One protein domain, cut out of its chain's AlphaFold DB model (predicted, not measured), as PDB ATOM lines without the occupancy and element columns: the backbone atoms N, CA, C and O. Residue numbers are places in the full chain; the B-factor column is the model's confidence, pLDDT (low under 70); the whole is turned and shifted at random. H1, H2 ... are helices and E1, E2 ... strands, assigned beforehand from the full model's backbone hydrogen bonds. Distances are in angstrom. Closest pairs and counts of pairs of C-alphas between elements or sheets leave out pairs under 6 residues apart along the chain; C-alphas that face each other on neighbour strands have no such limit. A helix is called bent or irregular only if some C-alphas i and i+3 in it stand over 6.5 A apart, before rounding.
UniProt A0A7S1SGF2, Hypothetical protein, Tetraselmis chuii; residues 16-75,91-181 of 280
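What this domain is: This is residues 16 to 75 and 91 to 181 of the 280 residues of the protein "Hypothetical protein" of Tetraselmis chuii (UniProt A0A7S1SGF2). A twisted four-stranded sheet has helices over one face: H2 over E2, and bent H4 along edge strand E4. Short H1 crosses H2 on the side away from the sheet. The class is mixed, helices and strands; H2, H4a and H4b on one face of the sheet give two layers, helices over one sheet face, and E1 E2 E3 E4 form a meander, each strand the antiparallel neighbour of the one before. The printed part has 151 residues, with four named helices and four named strands (H1 H2 E1 E2 E3 E4 H3 H4; sheet order E1 - E2 - E3 - E4). It is compact, radius of gyration of the C-alphas 14.7 A, spanning 47 by 35 by 28 A.

How they stand to each other: Strands E1 (92 to 99), E2 (105 to 113), E3 (118 to 125) and E4 (128 to 138) form three successive hairpins; within hydrogen-bond range are N 96 and O 108, 2.9 A, N 109 and O 122, 2.8 A, and N 121 and O 135, 2.8 A. H2 (35 to 48) is on the sheet, height 7.8 A; its closest C-alphas to E2 are Ser 39 and Cys 110, 6.0 A. H4 (159 to 179), one helix by its hydrogen bonds, is bent, C-alphas 169 and 172 being 7.0 A apart; arms H4a (159 to 169) and H4b (172 to 179) are on the same face as H2. H2 residues 42 to 45 only just touch H4a, with 3 pairs of C-alphas within 8 A, the closest Leu 45 and Tyr 163, 7.2 A. H1 (16 to 22) touches H2 residues 40 to 44, about perpendicular at 87 degrees, closest C-alphas Leu 18 and Cys 44, 6.1 A. H3 (139 to 142) only grazes the sheet. Every O i to N i+4 pair is within hydrogen-bond range in H1, H2, H4a and H4b; H3 is too short for one.

Where its parts are: H1 begins at C-alpha 16 (177.738, 228.726, 273.276); H4b ends at C-alpha 179 (195.986, 237.164, 251.148). H2 measures 19.9 A, E4 27.9 A.

The domain as a whole: Residues 76 to 90 are cut out, C-alphas 75 and 91 being 9.7 A apart. Links H1 to H2 and H3 to H4 are long. Residues 30, 74, 75 and 91 are under pLDDT 70.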
ATOM      1  N   PRO A  16     179.157 228.806 272.926       94.62
ATOM      2  CA  PRO A  16     177.738 228.726 273.276       94.62
ATOM      3  C   PRO A  16     176.978 230.027 273.036       94.62
ATOM      4  O   PRO A  16     175.862 230.006 272.517       94.62
ATOM      5  N   ARG A  17     177.594 231.180 273.331       95.06
ATOM      6  CA  ARG A  17     176.967 232.486 273.082       95.06
ATOM      7  C   ARG A  17     176.845 232.778 271.592       95.06
ATOM      8  O   ARG A  17     175.857 233.373 271.169       95.06
ATOM      9  N   LEU A  18     177.830 232.368 270.792       96.00
ATOM     10  CA  LEU A  18     177.759 232.504 269.334       96.00
ATOM     11  C   LEU A  18     176.656 231.610 268.752       96.00
ATOM     12  O   LEU A  18     175.882 232.064 267.910       96.00
ATOM     13  N   LEU A  19     176.542 230.375 269.247       95.44
ATOM     14  CA  LEU A  19     175.487 229.439 268.861       95.44
ATOM     15  C   LEU A  19     174.095 229.979 269.208       95.44
ATOM     16  O   LEU A  19     173.204 229.936 268.362       95.44
ATOM     17  N   GLU A  20     173.920 230.560 270.397       95.56
ATOM     18  CA  GLU A  20     172.661 231.193 270.808       95.56
ATOM     19  C   GLU A  20     172.276 232.374 269.903       95.56
ATOM     20  O   GLU A  20     171.107 232.529 269.538       95.56
ATOM     21  N   GLN A  21     173.259 233.176 269.483       95.94
ATOM     22  CA  GLN A  21     173.043 234.272 268.536       95.94
ATOM     23  C   GLN A  21     172.699 233.784 267.125       95.94
ATOM     24  O   GLN A  21     171.947 234.462 266.423       95.94
ATOM     25  N   ALA A  22     173.261 232.650 266.701       95.19
ATOM     26  CA  ALA A  22     172.994 232.041 265.403       95.19
ATOM     27  C   ALA A  22     171.605 231.392 265.357       95.19
ATOM     28  O   ALA A  22     170.844 231.566 264.400       95.19
ATOM     29  N   VAL A  23     171.284 230.628 266.401       94.12
ATOM     30  CA  VAL A  23     170.055 229.858 266.549       94.12
ATOM     31  C   VAL A  23     169.612 229.922 268.022       94.12
ATOM     32  O   VAL A  23     170.211 229.280 268.879       94.12
ATOM     33  N   PRO A  24     168.503 230.609 268.356       91.19
ATOM     34  CA  PRO A  24     168.117 230.823 269.757       91.19
ATOM     35  C   PRO A  24     167.803 229.555 270.563       91.19
ATOM     36  O   PRO A  24     167.750 229.599 271.787       91.19
ATOM     37  N   ARG A  25     167.511 228.424 269.905       90.12
ATOM     38  CA  ARG A  25     167.122 227.176 270.579       90.12
ATOM     39  C   ARG A  25     167.875 225.978 269.994       90.12
ATOM     40  O   ARG A  25     167.619 225.663 268.827       90.12
ATOM     41  N   PRO A  26     168.662 225.226 270.788       85.56
ATOM     42  CA  PRO A  26     169.412 224.063 270.301       85.56
ATOM     43  C   PRO A  26     168.535 223.032 269.592       85.56
ATOM     44  O   PRO A  26     168.872 222.538 268.523       85.56
ATOM     45  N   ARG A  27     167.335 222.784 270.132       82.38
ATOM     46  CA  ARG A  27     166.363 221.813 269.596       82.38
ATOM     47  C   ARG A  27     165.900 222.095 268.165       82.38
ATOM     48  O   ARG A  27     165.322 221.218 267.537       82.38
ATOM     49  N   SER A  28     166.101 223.312 267.661       79.69
ATOM     50  CA  SER A  28     165.759 223.660 266.275       79.69
ATOM     51  C   SER A  28     166.835 223.246 265.264       79.69
ATOM     52  O   SER A  28     166.574 223.205 264.061       79.69
ATOM     53  N   VAL A  29     168.023 222.868 265.739       78.25
ATOM     54  CA  VAL A  29     169.091 222.279 264.929       78.25
ATOM     55  C   VAL A  29     168.809 220.780 264.802       78.25
ATOM     56  O   VAL A  29     169.416 219.949 265.465       78.25
ATOM     57  N   GLY A  30     167.771 220.451 264.030       63.69
ATOM     58  CA  GLY A  30     167.095 219.149 264.003       63.69
ATOM     59  C   GLY A  30     167.880 217.979 263.402       63.69
ATOM     60  O   GLY A  30     167.397 217.360 262.459       63.69
ATOM     61  N   SER A  31     169.051 217.646 263.948       74.94
ATOM     62  CA  SER A  31     169.823 216.471 263.532       74.94
ATOM     63  C   SER A  31     170.024 215.512 264.707       74.94
ATOM     64  O   SER A  31     170.718 215.881 265.655       74.94
ATOM     65  N   PRO A  32     169.457 214.290 264.670       79.56
ATOM     66  CA  PRO A  32     169.556 213.329 265.774       79.56
ATOM     67  C   PRO A  32     170.990 212.844 266.022       79.56
ATOM     68  O   PRO A  32     171.302 212.352 267.097       79.56
ATOM     69  N   ASP A  33     171.870 212.984 265.033       82.81
ATOM     70  CA  ASP A  33     173.282 212.624 265.141       82.81
ATOM     71  C   ASP A  33     174.159 213.740 265.728       82.81
ATOM     72  O   ASP A  33     175.276 213.459 266.137       82.81
ATOM     73  N   GLY A  34     173.692 214.991 265.780       91.44
ATOM     74  CA  GLY A  34     174.505 216.154 266.149       91.44
ATOM     75  C   GLY A  34     175.341 216.758 265.009       91.44
ATOM     76  O   GLY A  34     175.985 217.788 265.192       91.44
ATOM     77  N   GLY A  35     175.311 216.209 263.796       93.69
ATOM     78  CA  GLY A  35     176.074 216.731 262.659       93.69
ATOM     79  C   GLY A  35     175.728 218.185 262.308       93.69
ATOM     80  O   GLY A  35     176.613 219.009 262.066       93.69
ATOM     81  N   ALA A  36     174.447 218.548 262.367       93.50
ATOM     82  CA  ALA A  36     174.033 219.931 262.136       93.50
ATOM     83  C   ALA A  36     174.545 220.886 263.230       93.50
ATOM     84  O   ALA A  36     174.879 222.028 262.927       93.50
ATOM     85  N   LEU A  37     174.661 220.422 264.479       94.69
ATOM     86  CA  LEU A  37     175.190 221.216 265.591       94.69
ATOM     87  C   LEU A  37     176.685 221.497 265.405       94.69
ATOM     88  O   LEU A  37     177.104 222.648 265.507       94.69
ATOM     89  N   LEU A  38     177.478 220.483 265.043       95.88
ATOM     90  CA  LEU A  38     178.911 220.676 264.793       95.88
ATOM     91  C   LEU A  38     179.155 221.543 263.548       95.88
ATOM     92  O   LEU A  38     180.061 222.373 263.530       95.88
ATOM     93  N   SER A  39     178.300 221.414 262.530       96.56
ATOM     94  CA  SER A  39     178.334 222.279 261.346       96.56
ATOM     95  C   SER A  39     177.977 223.730 261.678       96.56
ATOM     96  O   SER A  39     178.600 224.649 261.147       96.56
ATOM     97  N   LEU A  40     177.017 223.951 262.585       96.69
ATOM     98  CA  LEU A  40     176.671 225.283 263.082       96.69
ATOM     99  C   LEU A  40     177.804 225.893 263.914       96.69
ATOM    100  O   LEU A  40     178.078 227.084 263.785       96.69
ATOM    101  N   ALA A  41     178.493 225.088 264.725       97.12
ATOM    102  CA  ALA A  41     179.679 225.529 265.452       97.12
ATOM    103  C   ALA A  41     180.774 225.990 264.478       97.12
ATOM    104  O   ALA A  41     181.243 227.121 264.581       97.12
ATOM    105  N   ALA A  42     181.098 225.178 263.464       97.94
ATOM    106  CA  ALA A  42     182.039 225.552 262.403       97.94
ATOM    107  C   ALA A  42     181.630 226.854 261.689       97.94
ATOM    108  O   ALA A  42     182.462 227.726 261.443       97.94
ATOM    109  N   HIS A  43     180.338 227.024 261.398       97.81
ATOM    110  CA  HIS A  43     179.802 228.260 260.834       97.81
ATOM    111  C   HIS A  43     180.039 229.475 261.738       97.81
ATOM    112  O   HIS A  43     180.544 230.499 261.274       97.81
ATOM    113  N   CYS A  44     179.714 229.361 263.028       97.81
ATOM    114  CA  CYS A  44     179.914 230.441 263.992       97.81
ATOM    115  C   CYS A  44     181.388 230.838 264.087       97.81
ATOM    116  O   CYS A  44     181.682 232.029 264.154       97.81
ATOM    117  N   LEU A  45     182.304 229.866 264.022       97.69
ATOM    118  CA  LEU A  45     183.745 230.115 264.000       97.69
ATOM    119  C   LEU A  45     184.188 230.880 262.749       97.69
ATOM    120  O   LEU A  45     184.949 231.835 262.865       97.69
ATOM    121  N   MET A  46     183.671 230.533 261.567       98.06
ATOM    122  CA  MET A  46     183.933 231.313 260.349       98.06
ATOM    123  C   MET A  46     183.451 232.762 260.514       98.06
ATOM    124  O   MET A  46     184.203 233.703 260.270       98.06
ATOM    125  N   VAL A  47     182.207 232.966 260.961       97.44
ATOM    126  CA  VAL A  47     181.642 234.318 261.122       97.44
ATOM    127  C   VAL A  47     182.395 235.125 262.184       97.44
ATOM    128  O   VAL A  47     182.659 236.308 261.975       97.44
ATOM    129  N   HIS A  48     182.792 234.484 263.287       96.38
ATOM    130  CA  HIS A  48     183.570 235.103 264.361       96.38
ATOM    131  C   HIS A  48     184.889 235.697 263.855       96.38
ATOM    132  O   HIS A  48     185.262 236.799 264.250       96.38
ATOM    133  N   GLU A  49     185.547 235.017 262.917       96.56
ATOM    134  CA  GLU A  49     186.826 235.445 262.342       96.56
ATOM    135  C   GLU A  49     186.683 236.501 261.232       96.56
ATOM    136  O   GLU A  49     187.675 236.926 260.642       96.56
ATOM    137  N   GLY A  50     185.456 236.956 260.950       96.56
ATOM    138  CA  GLY A  50     185.169 238.050 260.018       96.56
ATOM    139  C   GLY A  50     184.614 237.614 258.663       96.56
ATOM    140  O   GLY A  50     184.476 238.448 257.762       96.56
ATOM    141  N   PHE A  51     184.276 236.334 258.487       97.44
ATOM    142  CA  PHE A  51     183.568 235.890 257.289       97.44
ATOM    143  C   PHE A  51     182.116 236.378 257.310       97.44
ATOM    144  O   PHE A  51     181.416 236.323 258.316       97.44
ATOM    145  N   THR A  52     181.639 236.832 256.157       97.00
ATOM    146  CA  THR A  52     180.265 237.308 255.971       97.00
ATOM    147  C   THR A  52     179.495 236.320 255.115       97.00
ATOM    148  O   THR A  52     179.911 235.983 254.011       97.00
ATOM    149  N   VAL A  53     178.375 235.823 255.623       95.88
ATOM    150  CA  VAL A  53     177.590 234.776 254.959       95.88
ATOM    151  C   VAL A  53     176.916 235.336 253.705       95.88
ATOM    152  O   VAL A  53     176.217 236.352 253.782       95.88
ATOM    153  N   VAL A  54     177.055 234.656 252.570       93.56
ATOM    154  CA  VAL A  54     176.342 234.982 251.326       93.56
ATOM    155  C   VAL A  54     174.899 234.483 251.445       93.56
ATOM    156  O   VAL A  54     174.666 233.308 251.709       93.56
ATOM    157  N   ASP A  55     173.919 235.385 251.319       87.06
ATOM    158  CA  ASP A  55     172.493 235.031 251.252       87.06
ATOM    159  C   ASP A  55     171.967 235.266 249.841       87.06
ATOM    160  O   ASP A  55     171.959 236.404 249.369       87.06
ATOM    161  N   HIS A  56     171.485 234.212 249.190       79.81
ATOM    162  CA  HIS A  56     170.848 234.335 247.876       79.81
ATOM    163  C   HIS A  56     169.378 234.744 247.980       79.81
ATOM    164  O   HIS A  56     168.813 235.267 247.023       79.81
ATOM    165  N   ALA A  57     168.750 234.548 249.139       78.06
ATOM    166  CA  ALA A  57     167.305 234.677 249.282       78.06
ATOM    167  C   ALA A  57     166.858 236.019 249.900       78.06
ATOM    168  O   ALA A  57     165.691 236.175 250.248       78.06
ATOM    169  N   ALA A  58     167.769 236.995 250.022       71.00
ATOM    170  CA  ALA A  58     167.511 238.365 250.493       71.00
ATOM    171  C   ALA A  58     166.686 238.463 251.796       71.00
ATOM    172  O   ALA A  58     165.967 239.439 252.026       71.00
ATOM    173  N   HIS A  59     166.785 237.463 252.675       76.69
ATOM    174  CA  HIS A  59     166.058 237.472 253.936       76.69
ATOM    175  C   HIS A  59     166.677 238.481 254.905       76.69
ATOM    176  O   HIS A  59     167.897 238.576 255.059       76.69
ATOM    177  N   LYS A  60     165.824 239.236 255.606       82.31
ATOM    178  CA  LYS A  60     166.264 240.145 256.666       82.31
ATOM    179  C   LYS A  60     166.788 239.319 257.844       82.31
ATOM    180  O   LYS A  60     166.005 238.719 258.575       82.31
ATOM    181  N   ARG A  61     168.109 239.292 258.027       80.69
ATOM    182  CA  ARG A  61     168.760 238.574 259.131       80.69
ATOM    183  C   ARG A  61     168.628 239.334 260.448       80.69
ATOM    184  O   ARG A  61     168.693 240.562 260.471       80.69
ATOM    185  N   THR A  62     168.450 238.589 261.537       83.38
ATOM    186  CA  THR A  62     168.404 239.132 262.905       83.38
ATOM    187  C   THR A  62     169.792 239.243 263.531       83.38
ATOM    188  O   THR A  62     170.014 240.145 264.331       83.38
ATOM    189  N   SER A  63     170.720 238.361 263.149       91.25
ATOM    190  CA  SER A  63     172.125 238.369 263.567       91.25
ATOM    191  C   SER A  63     173.042 238.080 262.377       91.25
ATOM    192  O   SER A  63     172.630 237.449 261.400       91.25
ATOM    193  N   ILE A  64     174.298 238.529 262.462       94.50
ATOM    194  CA  ILE A  64     175.351 238.184 261.490       94.50
ATOM    195  C   ILE A  64     175.718 236.697 261.548       94.50
ATOM    196  O   ILE A  64     176.183 236.154 260.552       94.50
ATOM    197  N   PHE A  65     175.465 236.056 262.693       95.50
ATOM    198  CA  PHE A  65     175.694 234.632 262.929       95.50
ATOM    199  C   PHE A  65     174.546 233.750 262.432       95.50
ATOM    200  O   PHE A  65     174.644 232.531 262.519       95.50
ATOM    201  N   ASN A  66     173.443 234.330 261.937       95.31
ATOM    202  CA  ASN A  66     172.362 233.519 261.393       95.31
ATOM    203  C   ASN A  66     172.879 232.740 260.169       95.31
ATOM    204  O   ASN A  66     173.315 233.370 259.194       95.31
ATOM    205  N   PRO A  67     172.753 231.404 260.159       94.25
ATOM    206  CA  PRO A  67     173.048 230.617 258.973       94.25
ATOM    207  C   PRO A  67     172.042 230.927 257.845       94.25
ATOM    208  O   PRO A  67     170.968 231.488 258.104       94.25
ATOM    209  N   PRO A  68     172.359 230.587 256.579       92.06
ATOM    210  CA  PRO A  68     171.462 230.853 255.457       92.06
ATOM    211  C   PRO A  68     170.134 230.095 255.605       92.06
ATOM    212  O   PRO A  68     170.057 229.045 256.245       92.06
ATOM    213  N   ALA A  69     169.060 230.621 255.014       89.12
ATOM    214  CA  ALA A  69     167.754 229.968 255.075       89.12
ATOM    215  C   ALA A  69     167.823 228.543 254.493       89.12
ATOM    216  O   ALA A  69     168.367 228.334 253.412       89.12
ATOM    217  N   GLY A  70     167.279 227.561 255.216       87.50
ATOM    218  CA  GLY A  70     167.288 226.157 254.791       87.50
ATOM    219  C   GLY A  70     168.638 225.443 254.914       87.50
ATOM    220  O   GLY A  70     168.754 224.329 254.421       87.50
ATOM    221  N   TRP A  71     169.640 226.025 255.587       89.75
ATOM    222  CA  TRP A  71     170.961 225.400 255.773       89.75
ATOM    223  C   TRP A  71     170.912 223.998 256.402       89.75
ATOM    224  O   TRP A  71     171.773 223.170 256.127       89.75
ATOM    225  N   ASN A  72     169.930 223.747 257.273       86.00
ATOM    226  CA  ASN A  72     169.715 222.480 257.970       86.00
ATOM    227  C   ASN A  72     168.622 221.622 257.327       86.00
ATOM    228  O   ASN A  72     168.342 220.530 257.823       86.00
ATOM    229  N   SER A  73     167.992 222.101 256.254       76.06
ATOM    230  CA  SER A  73     167.134 221.261 255.437       76.06
ATOM    231  C   SER A  73     168.059 220.256 254.778       76.06
ATOM    232  O   SER A  73     168.843 220.638 253.915       76.06
ATOM    233  N   SER A  74     168.015 218.999 255.232       57.16
ATOM    234  CA  SER A  74     168.723 217.896 254.588       57.16
ATOM    235  C   SER A  74     168.480 218.016 253.088       57.16
ATOM    236  O   SER A  74     167.359 217.813 252.617       57.16
ATOM    237  N   LEU A  75     169.503 218.438 252.346       52.34
ATOM    238  CA  LEU A  75     169.449 218.727 250.914       52.34
ATOM    239  C   LEU A  75     169.383 217.420 250.105       52.34
ATOM    240  O   LEU A  75     169.893 217.322 249.000       52.34
ATOM    241  N   ARG A  91     174.788 210.969 252.433       67.75
ATOM    242  CA  ARG A  91     175.715 211.707 253.284       67.75
ATOM    243  C   ARG A  91     175.044 213.001 253.676       67.75
ATOM    244  O   ARG A  91     174.713 213.831 252.830       67.75
ATOM    245  N   LYS A  92     174.882 213.184 254.979       89.06
ATOM    246  CA  LYS A  92     174.403 214.443 255.527       89.06
ATOM    247  C   LYS A  92     175.468 215.495 255.270       89.06
ATOM    248  O   LYS A  92     176.610 215.367 255.724       89.06
ATOM    249  N   GLN A  93     175.099 216.495 254.483       91.69
ATOM    250  CA  GLN A  93     175.987 217.562 254.065       91.69
ATOM    251  C   GLN A  93     175.354 218.919 254.353       91.69
ATOM    252  O   GLN A  93     174.184 219.145 254.050       91.69
ATOM    253  N   TRP A  94     176.159 219.825 254.899       92.69
ATOM    254  CA  TRP A  94     175.817 221.225 255.118       92.69
ATOM    255  C   TRP A  94     176.770 222.090 254.303       92.69
ATOM    256  O   TRP A  94     177.973 221.824 254.274       92.69
ATOM    257  N   VAL A  95     176.241 223.107 253.626       93.44
ATOM    258  CA  VAL A  95     177.022 223.984 252.748       93.44
ATOM    259  C   VAL A  95     176.813 225.427 253.164       93.44
ATOM    260  O   VAL A  95     175.681 225.878 253.344       93.44
ATOM    261  N   PHE A  96     177.914 226.153 253.300       95.81
ATOM    262  CA  PHE A  96     177.908 227.561 253.657       95.81
ATOM    263  C   PHE A  96     178.796 228.341 252.696       95.81
ATOM    264  O   PHE A  96     179.943 227.972 252.454       95.81
ATOM    265  N   GLU A  97     178.273 229.447 252.182       96.00
ATOM    266  CA  GLU A  97     179.006 230.365 251.318       96.00
ATOM    267  C   GLU A  97     179.323 231.653 252.076       96.00
ATOM    268  O   GLU A  97     178.474 232.201 252.786       96.00
ATOM    269  N   TYR A  98     180.539 232.160 251.904       97.62
ATOM    270  CA  TYR A  98     181.047 233.317 252.629       97.62
ATOM    271  C   TYR A  98     181.798 234.289 251.723       97.62
ATOM    272  O   TYR A  98     182.325 233.910 250.682       97.62
ATOM    273  N   LYS A  99     181.928 235.536 252.168       96.56
ATOM    274  CA  LYS A  99     182.904 236.514 251.678       96.56
ATOM    275  C   LYS A  99     183.820 236.937 252.814       96.56
ATOM    276  O   LYS A  99     183.360 237.085 253.947       96.56
ATOM    277  N   TYR A 100     185.087 237.187 252.501       96.06
ATOM    278  CA  TYR A 100     186.075 237.645 253.478       96.06
ATOM    279  C   TYR A 100     186.818 238.877 252.965       96.06
ATOM    280  O   TYR A 100     187.672 238.774 252.083       96.06
ATOM    281  N   GLY A 101     186.481 240.059 253.490       93.19
ATOM    282  CA  GLY A 101     187.055 241.327 253.027       93.19
ATOM    283  C   GLY A 101     187.004 241.465 251.497       93.19
ATOM    284  O   GLY A 101     185.950 241.308 250.885       93.19
ATOM    285  N   SER A 102     188.158 241.729 250.880       91.56
ATOM    286  CA  SER A 102     188.339 241.771 249.420       91.56
ATOM    287  C   SER A 102     188.881 240.465 248.821       91.56
ATOM    288  O   SER A 102     189.209 240.437 247.639       91.56
ATOM    289  N   CYS A 103     189.003 239.396 249.614       89.81
ATOM    290  CA  CYS A 103     189.657 238.140 249.227       89.81
ATOM    291  C   CYS A 103     188.761 237.195 248.405       89.81
ATOM    292  O   CYS A 103     189.142 236.059 248.154       89.81
ATOM    293  N   GLY A 104     187.568 237.641 248.002       91.94
ATOM    294  CA  GLY A 104     186.640 236.853 247.196       91.94
ATOM    295  C   GLY A 104     185.642 236.034 248.016       91.94
ATOM    296  O   GLY A 104     185.284 236.393 249.144       91.94
ATOM    297  N   GLN A 105     185.135 234.972 247.388       96.19
ATOM    298  CA  GLN A 105     184.109 234.086 247.934       96.19
ATOM    299  C   GLN A 105     184.724 232.760 248.383       96.19
ATOM    300  O   GLN A 105     185.608 232.215 247.726       96.19
ATOM    301  N   PHE A 106     184.214 232.227 249.486       97.25
ATOM    302  CA  PHE A 106     184.632 230.967 250.083       97.25
ATOM    303  C   PHE A 106     183.426 230.055 250.255       97.25
ATOM    304  O   PHE A 106     182.308 230.528 250.465       97.25
ATOM    305  N   ILE A 107     183.651 228.750 250.174       97.12
ATOM    306  CA  ILE A 107     182.618 227.731 250.330       97.12
ATOM    307  C   ILE A 107     183.120 226.706 251.336       97.12
ATOM    308  O   ILE A 107     184.212 226.163 251.170       97.12
ATOM    309  N   MET A 108     182.323 226.443 252.366       97.81
ATOM    310  CA  MET A 108     182.573 225.411 253.362       97.81
ATOM    311  C   MET A 108     181.516 224.321 253.243       97.81
ATOM    312  O   MET A 108     180.322 224.593 253.348       97.81
ATOM    313  N   TYR A 109     181.971 223.089 253.066       96.12
ATOM    314  CA  TYR A 109     181.168 221.880 253.105       96.12
ATOM    315  C   TYR A 109     181.475 221.144 254.404       96.12
ATOM    316  O   TYR A 109     182.634 220.866 254.696       96.12
ATOM    317  N   CYS A 110     180.447 220.784 255.157       96.69
ATOM    318  CA  CYS A 110     180.559 219.856 256.273       96.69
ATOM    319  C   CYS A 110     179.857 218.567 255.865       96.69
ATOM    320  O   CYS A 110     178.669 218.601 255.559       96.69
ATOM    321  N   THR A 111     180.563 217.441 255.840       94.62
ATOM    322  CA  THR A 111     179.998 216.141 255.457       94.62
ATOM    323  C   THR A 111     180.159 215.155 256.601       94.62
ATOM    324  O   THR A 111     181.283 214.888 257.026       94.62
ATOM    325  N   LEU A 112     179.051 214.602 257.094       93.94
ATOM    326  CA  LEU A 112     179.058 213.572 258.129       93.94
ATOM    327  C   LEU A 112     179.034 212.177 257.500       93.94
ATOM    328  O   LEU A 112     178.218 211.878 256.629       93.94
ATOM    329  N   HIS A 113     179.940 211.322 257.966       93.56
ATOM    330  CA  HIS A 113     179.966 209.904 257.647       93.56
ATOM    331  C   HIS A 113     179.334 209.109 258.791       93.56
ATOM    332  O   HIS A 113     180.024 208.745 259.750       93.56
ATOM    333  N   ASP A 114     178.036 208.834 258.672       90.44
ATOM    334  CA  ASP A 114     177.189 208.261 259.727       90.44
ATOM    335  C   ASP A 114     177.801 207.018 260.394       90.44
ATOM    336  O   ASP A 114     177.898 206.969 261.618       90.44
ATOM    337  N   GLU A 115     178.337 206.071 259.615       91.31
ATOM    338  CA  GLU A 115     178.919 204.829 260.157       91.31
ATOM    339  C   GLU A 115     180.113 205.056 261.095       91.31
ATOM    340  O   GLU A 115     180.361 204.275 262.012       91.31
ATOM    341  N   THR A 116     180.896 206.112 260.855       93.75
ATOM    342  CA  THR A 116     182.129 206.373 261.617       93.75
ATOM    343  C   THR A 116     181.962 207.503 262.625       93.75
ATOM    344  O   THR A 116     182.850 207.710 263.458       93.75
ATOM    345  N   GLY A 117     180.865 208.263 262.534       93.69
ATOM    346  CA  GLY A 117     180.668 209.506 263.276       93.69
ATOM    347  C   GLY A 117     181.755 210.548 262.992       93.69
ATOM    348  O   GLY A 117     182.036 211.388 263.848       93.69
ATOM    349  N   LYS A 118     182.436 210.466 261.841       96.25
ATOM    350  CA  LYS A 118     183.444 211.449 261.429       96.25
ATOM    351  C   LYS A 118     182.805 212.498 260.538       96.25
ATOM    352  O   LYS A 118     182.168 212.162 259.543       96.25
ATOM    353  N   MET A 119     183.013 213.758 260.885       97.12
ATOM    354  CA  MET A 119     182.679 214.897 260.051       97.12
ATOM    355  C   MET A 119     183.932 215.395 259.343       97.12
ATOM    356  O   MET A 119     184.967 215.589 259.976       97.12
ATOM    357  N   PHE A 120     183.827 215.637 258.045       97.44
ATOM    358  CA  PHE A 120     184.865 216.289 257.262       97.44
ATOM    359  C   PHE A 120     184.411 217.701 256.915       97.44
ATOM    360  O   PHE A 120     183.348 217.885 256.322       97.44
ATOM    361  N   VAL A 121     185.210 218.690 257.305       98.12
ATOM    362  CA  VAL A 121     185.027 220.093 256.938       98.12
ATOM    363  C   VAL A 121     185.966 220.390 255.779       98.12
ATOM    364  O   VAL A 121     187.181 220.338 255.946       98.12
ATOM    365  N   HIS A 122     185.410 220.668 254.605       97.75
ATOM    366  CA  HIS A 122     186.145 221.083 253.415       97.75
ATOM    367  C   HIS A 122     185.854 222.558 253.164       97.75
ATOM    368  O   HIS A 122     184.720 222.909 252.847       97.75
ATOM    369  N   ALA A 123     186.851 223.425 253.282       98.25
ATOM    370  CA  ALA A 123     186.709 224.849 253.001       98.25
ATOM    371  C   ALA A 123     187.597 225.234 251.823       98.25
ATOM    372  O   ALA A 123     188.779 224.903 251.814       98.25
ATOM    373  N   ARG A 124     187.045 225.933 250.834       97.12
ATOM    374  CA  ARG A 124     187.808 226.392 249.671       97.12
ATOM    375  C   ARG A 124     187.458 227.803 249.252       97.12
ATOM    376  O   ARG A 124     186.357 228.281 249.523       97.12
ATOM    377  N   GLN A 125     188.369 228.435 248.532       96.75
ATOM    378  CA  GLN A 125     188.087 229.665 247.803       96.75
ATOM    379  C   GLN A 125     187.425 229.332 246.451       96.75
ATOM    380  O   GLN A 125     187.855 228.424 245.743       96.75
ATOM    381  N   ALA A 126     186.345 230.029 246.094       94.19
ATOM    382  CA  ALA A 126     185.509 229.680 244.940       94.19
ATOM    383  C   ALA A 126     186.235 229.828 243.590       94.19
ATOM    384  O   ALA A 126     185.969 229.064 242.666       94.19
ATOM    385  N   ASP A 127     187.148 230.794 243.481       92.19
ATOM    386  CA  ASP A 127     187.935 231.095 242.281       92.19
ATOM    387  C   ASP A 127     189.378 230.561 242.338       92.19
ATOM    388  O   ASP A 127     190.170 230.842 241.440       92.19
ATOM    389  N   ASN A 128     189.723 229.786 243.372       92.06
ATOM    390  CA  ASN A 128     191.054 229.211 243.556       92.06
ATOM    391  C   ASN A 128     190.959 227.810 244.181       92.06
ATOM    392  O   ASN A 128     190.888 227.663 245.401       92.06
ATOM    393  N   GLU A 129     190.965 226.781 243.332       90.31
ATOM    394  CA  GLU A 129     190.835 225.379 243.756       90.31
ATOM    395  C   GLU A 129     192.027 224.879 244.579       90.31
ATOM    396  O   GLU A 129     191.853 223.988 245.411       90.31
ATOM    397  N   ASP A 130     193.204 225.487 244.409       93.06
ATOM    398  CA  ASP A 130     194.403 225.146 245.180       93.06
ATOM    399  C   ASP A 130     194.307 225.637 246.633       93.06
ATOM    400  O   ASP A 130     194.950 225.088 247.530       93.06
ATOM    401  N   ASN A 131     193.474 226.649 246.899       95.50
ATOM    402  CA  ASN A 131     193.177 227.103 248.254       95.50
ATOM    403  C   ASN A 131     192.050 226.257 248.867       95.50
ATOM    404  O   ASN A 131     190.947 226.753 249.113       95.50
ATOM    405  N   LEU A 132     192.339 224.973 249.090       96.56
ATOM    406  CA  LEU A 132     191.462 223.989 249.722       96.56
ATOM    407  C   LEU A 132     192.050 223.541 251.063       96.56
ATOM    408  O   LEU A 132     193.184 223.074 251.134       96.56
ATOM    409  N   GLN A 133     191.240 223.620 252.112       98.06
ATOM    410  CA  GLN A 133     191.571 223.175 253.461       98.06
ATOM    411  C   GLN A 133     190.602 222.084 253.909       98.06
ATOM    412  O   GLN A 133     189.402 222.146 253.625       98.06
ATOM    413  N   VAL A 134     191.126 221.078 254.608       97.94
ATOM    414  CA  VAL A 134     190.355 219.917 255.062       97.94
ATOM    415  C   VAL A 134     190.656 219.628 256.526       97.94
ATOM    416  O   VAL A 134     191.815 219.496 256.913       97.94
ATOM    417  N   LEU A 135     189.604 219.465 257.327       98.44
ATOM    418  CA  LEU A 135     189.684 219.088 258.736       98.44
ATOM    419  C   LEU A 135     188.736 217.922 259.028       98.44
ATOM    420  O   LEU A 135     187.548 217.977 258.719       98.44
ATOM    421  N   GLY A 136     189.265 216.862 259.642       98.06
ATOM    422  CA  GLY A 136     188.479 215.726 260.120       98.06
ATOM    423  C   GLY A 136     188.172 215.852 261.611       98.06
ATOM    424  O   GLY A 136     189.086 215.909 262.429       98.06
ATOM    425  N   LEU A 137     186.891 215.838 261.968       98.19
ATOM    426  CA  LEU A 137     186.391 215.917 263.339       98.19
ATOM    427  C   LEU A 137     185.640 214.635 263.699       98.19
ATOM    428  O   LEU A 137     184.933 214.059 262.874       98.19
ATOM    429  N   ARG A 138     185.764 214.177 264.945       97.50
ATOM    430  CA  ARG A 138     184.968 213.058 265.462       97.50
ATOM    431  C   ARG A 138     183.815 213.607 266.289       97.50
ATOM    432  O   ARG A 138     184.051 214.236 267.312       97.50
ATOM    433  N   LEU A 139     182.587 213.325 265.875       95.88
ATOM    434  CA  LEU A 139     181.373 213.907 266.446       95.88
ATOM    435  C   LEU A 139     181.249 213.643 267.950       95.88
ATOM    436  O   LEU A 139     181.073 214.575 268.723       95.88
ATOM    437  N   SER A 140     181.491 212.397 268.367       96.00
ATOM    438  CA  SER A 140     181.447 211.971 269.773       96.00
ATOM    439  C   SER A 140     182.478 212.653 270.680       96.00
ATOM    440  O   SER A 140     182.469 212.410 271.882       96.00
ATOM    441  N   HIS A 141     183.432 213.397 270.117       97.12
ATOM    442  CA  HIS A 141     184.423 214.142 270.889       97.12
ATOM    443  C   HIS A 141     183.954 215.556 271.240       97.12
ATOM    444  O   HIS A 141     184.423 216.096 272.228       97.12
ATOM    445  N   TYR A 142     183.034 216.122 270.453       96.44
ATOM    446  CA  TYR A 142     182.562 217.502 270.608       96.44
ATOM    447  C   TYR A 142     181.098 217.584 271.008       96.44
ATOM    448  O   TYR A 142     180.689 218.567 271.608       96.44
ATOM    449  N   ILE A 143     180.302 216.574 270.658       94.75
ATOM    450  CA  ILE A 143     178.871 216.547 270.932       94.75
ATOM    451  C   ILE A 143     178.582 215.318 271.789       94.75
ATOM    452  O   ILE A 143     178.701 214.187 271.297       94.75
ATOM    453  N   PRO A 144     178.239 215.508 273.074       92.50
ATOM    454  CA  PRO A 144     177.838 214.408 273.928       92.50
ATOM    455  C   PRO A 144     176.513 213.823 273.426       92.50
ATOM    456  O   PRO A 144     175.626 214.544 272.972       92.50
ATOM    457  N   GLN A 145     176.362 212.501 273.522       86.31
ATOM    458  CA  GLN A 145     175.085 211.845 273.244       86.31
ATOM    459  C   GLN A 145     174.115 212.163 274.386       86.31
ATOM    460  O   GLN A 145     174.175 211.532 275.440       86.31
ATOM    461  N   VAL A 146     173.264 213.170 274.198       76.44
ATOM    462  CA  VAL A 146     172.228 213.549 275.166       76.44
ATOM    463  C   VAL A 146     170.881 213.560 274.456       76.44
ATOM    464  O   VAL A 146     170.713 214.222 273.437       76.44
ATOM    465  N   ASP A 147     169.902 212.850 275.018       73.94
ATOM    466  CA  ASP A 147     168.583 212.654 274.397       73.94
ATOM    467  C   ASP A 147     167.778 213.957 274.251       73.94
ATOM    468  O   ASP A 147     166.842 214.048 273.455       73.94
ATOM    469  N   SER A 148     168.132 214.998 275.009       74.62
ATOM    470  CA  SER A 148     167.561 216.327 274.828       74.62
ATOM    471  C   SER A 148     168.484 217.423 275.346       74.62
ATOM    472  O   SER A 148     168.717 217.519 276.549       74.62
ATOM    473  N   HIS A 149     168.915 218.317 274.462       76.00
ATOM    474  CA  HIS A 149     169.600 219.538 274.875       76.00
ATOM    475  C   HIS A 149     168.576 220.612 275.264       76.00
ATOM    476  O   HIS A 149     167.618 220.895 274.526       76.00
ATOM    477  N   SER A 150     168.736 221.174 276.463       82.62
ATOM    478  CA  SER A 150     167.895 222.264 276.976       82.62
ATOM    479  C   SER A 150     168.598 223.624 276.923       82.62
ATOM    480  O   SER A 150     167.929 224.633 276.703       82.62
ATOM    481  N   SER A 151     169.928 223.629 277.016       90.62
ATOM    482  CA  SER A 151     170.814 224.795 276.965       90.62
ATOM    483  C   SER A 151     171.928 224.581 275.935       90.62
ATOM    484  O   SER A 151     172.182 223.451 275.523       90.62
ATOM    485  N   TRP A 152     172.582 225.664 275.504       92.06
ATOM    486  CA  TRP A 152     173.755 225.597 274.623       92.06
ATOM    487  C   TRP A 152     175.028 225.146 275.354       92.06
ATOM    488  O   TRP A 152     175.886 224.535 274.727       92.06
ATOM    489  N   ASP A 153     175.107 225.356 276.671       90.12
ATOM    490  CA  ASP A 153     176.275 225.009 277.498       90.12
ATOM    491  C   ASP A 153     176.535 223.494 277.591       90.12
ATOM    492  O   ASP A 153     177.634 223.061 277.912       90.12
ATOM    493  N   GLU A 154     175.516 222.671 277.329       90.00
ATOM    494  CA  GLU A 154     175.600 221.203 277.393       90.00
ATOM    495  C   GLU A 154     175.699 220.555 276.003       90.00
ATOM    496  O   GLU A 154     175.762 219.330 275.876       90.00
ATOM    497  N   VAL A 155     175.629 221.360 274.941       91.12
ATOM    498  CA  VAL A 155     175.578 220.879 273.554       91.12
ATOM    499  C   VAL A 155     176.966 220.591 273.010       91.12
ATOM    500  O   VAL A 155     177.129 219.666 272.213       91.12
ATOM    501  N   LEU A 156     177.949 221.393 273.414       93.44
ATOM    502  CA  LEU A 156     179.315 221.291 272.940       93.44
ATOM    503  C   LEU A 156     180.256 221.037 274.117       93.44
ATOM    504  O   LEU A 156     180.116 221.617 275.186       93.44
ATOM    505  N   VAL A 157     181.229 220.165 273.902       95.06
ATOM    506  CA  VAL A 157     182.368 219.960 274.795       95.06
ATOM    507  C   VAL A 157     183.655 220.188 274.009       95.06
ATOM    508  O   VAL A 157     183.646 220.170 272.778       95.06
ATOM    509  N   GLU A 158     184.765 220.402 274.717       95.38
ATOM    510  CA  GLU A 158     186.081 220.631 274.098       95.38
ATOM    511  C   GLU A 158     186.085 221.836 273.129       95.38
ATOM    512  O   GLU A 158     186.710 221.812 272.067       95.38
ATOM    513  N   GLU A 159     185.369 222.908 273.485       95.38
ATOM    514  CA  GLU A 159     185.174 224.092 272.636       95.38
ATOM    515  C   GLU A 159     186.492 224.779 272.268       95.38
ATOM    516  O   GLU A 159     186.699 225.160 271.116       95.38
ATOM    517  N   GLU A 160     187.406 224.894 273.236       94.38
ATOM    518  CA  GLU A 160     188.732 225.482 273.032       94.38
ATOM    519  C   GLU A 160     189.556 224.661 272.034       94.38
ATOM    520  O   GLU A 160     190.194 225.218 271.143       94.38
ATOM    521  N   LEU A 161     189.495 223.328 272.131       95.44
ATOM    522  CA  LEU A 161     190.171 222.436 271.194       95.44
ATOM    523  C   LEU A 161     189.566 222.547 269.792       95.44
ATOM    524  O   LEU A 161     190.309 222.595 268.808       95.44
ATOM    525  N   LEU A 162     188.233 222.606 269.690       96.75
ATOM    526  CA  LEU A 162     187.550 222.815 268.417       96.75
ATOM    527  C   LEU A 162     187.982 224.141 267.783       96.75
ATOM    528  O   LEU A 162     188.340 224.148 266.607       96.75
ATOM    529  N   TYR A 163     187.990 225.231 268.557       96.44
ATOM    530  CA  TYR A 163     188.451 226.544 268.105       96.44
ATOM    531  C   TYR A 163     189.891 226.476 267.593       96.44
ATOM    532  O   TYR A 163     190.148 226.827 266.441       96.44
ATOM    533  N   ASP A 164     190.813 225.963 268.409       95.56
ATOM    534  CA  ASP A 164     192.236 225.899 268.077       95.56
ATOM    535  C   ASP A 164     192.482 225.124 266.780       95.56
ATOM    536  O   ASP A 164     193.159 225.626 265.877       95.56
ATOM    537  N   MET A 165     191.889 223.933 266.644       97.50
ATOM    538  CA  MET A 165     192.040 223.140 265.424       97.50
ATOM    539  C   MET A 165     191.388 223.815 264.218       97.50
ATOM    540  O   MET A 165     191.947 223.808 263.123       97.50
ATOM    541  N   PHE A 166     190.210 224.409 264.384       98.00
ATOM    542  CA  PHE A 166     189.531 225.070 263.276       98.00
ATOM    543  C   PHE A 166     190.321 226.289 262.781       98.00
ATOM    544  O   PHE A 166     190.468 226.493 261.574       98.00
ATOM    545  N   MET A 167     190.909 227.061 263.695       97.12
ATOM    546  CA  MET A 167     191.783 228.178 263.340       97.12
ATOM    547  C   MET A 167     193.072 227.721 262.669       97.12
ATOM    548  O   MET A 167     193.493 228.328 261.682       97.12
ATOM    549  N   GLU A 168     193.703 226.674 263.198       96.75
ATOM    550  CA  GLU A 168     194.973 226.149 262.694       96.75
ATOM    551  C   GLU A 168     194.837 225.519 261.306       96.75
ATOM    552  O   GLU A 168     195.665 225.794 260.438       96.75
ATOM    553  N   TYR A 169     193.793 224.720 261.082       98.12
ATOM    554  CA  TYR A 169     193.673 223.893 259.880       98.12
ATOM    555  C   TYR A 169     192.701 224.433 258.831       98.12
ATOM    556  O   TYR A 169     192.823 224.050 257.674       98.12
ATOM    557  N   ILE A 170     191.756 225.308 259.192       98.19
ATOM    558  CA  ILE A 170     190.783 225.870 258.242       98.19
ATOM    559  C   ILE A 170     191.019 227.363 258.050       98.19
ATOM    560  O   ILE A 170     191.458 227.780 256.981       98.19
ATOM    561  N   VAL A 171     190.756 228.182 259.069       97.81
ATOM    562  CA  VAL A 171     190.614 229.634 258.872       97.81
ATOM    563  C   VAL A 171     191.929 230.307 258.492       97.81
ATOM    564  O   VAL A 171     191.993 230.996 257.471       97.81
ATOM    565  N   ARG A 172     192.989 230.122 259.289       96.75
ATOM    566  CA  ARG A 172     194.260 230.825 259.053       96.75
ATOM    567  C   ARG A 172     194.915 230.409 257.735       96.75
ATOM    568  O   ARG A 172     195.352 231.315 257.025       96.75
ATOM    569  N   PRO A 173     194.967 229.114 257.357       96.94
ATOM    570  CA  PRO A 173     195.451 228.730 256.036       96.94
ATOM    571  C   PRO A 173     194.605 229.344 254.920       96.94
ATOM    572  O   PRO A 173     195.162 229.971 254.024       96.94
ATOM    573  N   LEU A 174     193.273 229.256 255.009       96.25
ATOM    574  CA  LEU A 174     192.364 229.744 253.968       96.25
ATOM    575  C   LEU A 174     192.537 231.249 253.702       96.25
ATOM    576  O   LEU A 174     192.669 231.668 252.548       96.25
ATOM    577  N   VAL A 175     192.594 232.053 254.769       95.94
ATOM    578  CA  VAL A 175     192.837 233.504 254.689       95.94
ATOM    579  C   VAL A 175     194.275 233.800 254.262       95.94
ATOM    580  O   VAL A 175     194.497 234.686 253.440       95.94
ATOM    581  N   GLY A 176     195.253 233.053 254.781       94.75
ATOM    582  CA  GLY A 176     196.665 233.218 254.446       94.75
ATOM    583  C   GLY A 176     196.938 233.013 252.957       94.75
ATOM    584  O   GLY A 176     197.564 233.865 252.328       94.75
ATOM    585  N   PHE A 177     196.410 231.938 252.371       93.38
ATOM    586  CA  PHE A 177     196.523 231.669 250.935       93.38
ATOM    587  C   PHE A 177     195.824 232.735 250.089       93.38
ATOM    588  O   PHE A 177     196.398 233.197 249.100       93.38
ATOM    589  N   ALA A 178     194.632 233.176 250.495       92.38
ATOM    590  CA  ALA A 178     193.908 234.215 249.770       92.38
ATOM    591  C   ALA A 178     194.645 235.570 249.814       92.38
ATOM    592  O   ALA A 178     194.739 236.265 248.801       92.38
ATOM    593  N   ALA A 179     195.235 235.923 250.961       91.62
ATOM    594  CA  ALA A 179     195.986 237.164 251.148       91.62
ATOM    595  C   ALA A 179     197.302 237.204 250.359       91.62
ATOM    596  O   ALA A 179     197.736 238.280 249.946       91.62
ATOM    597  N   LEU A 180     197.933 236.050 250.120       88.62
ATOM    598  CA  LEU A 180     199.143 235.979 249.299       88.62
ATOM    599  C   LEU A 180     198.879 236.310 247.828       88.62
ATOM    600  O   LEU A 180     199.838 236.461 247.072       88.62
ATOM    601  N   GLY A 181     197.612 236.426 247.410       72.12
ATOM    602  CA  GLY A 181     197.270 236.767 246.035       72.12
ATOM    603  C   GLY A 181     197.880 235.785 245.043       72.12
ATOM    604  O   GLY A 181     198.105 236.144 243.889       72.12
TER     605      GLY A 181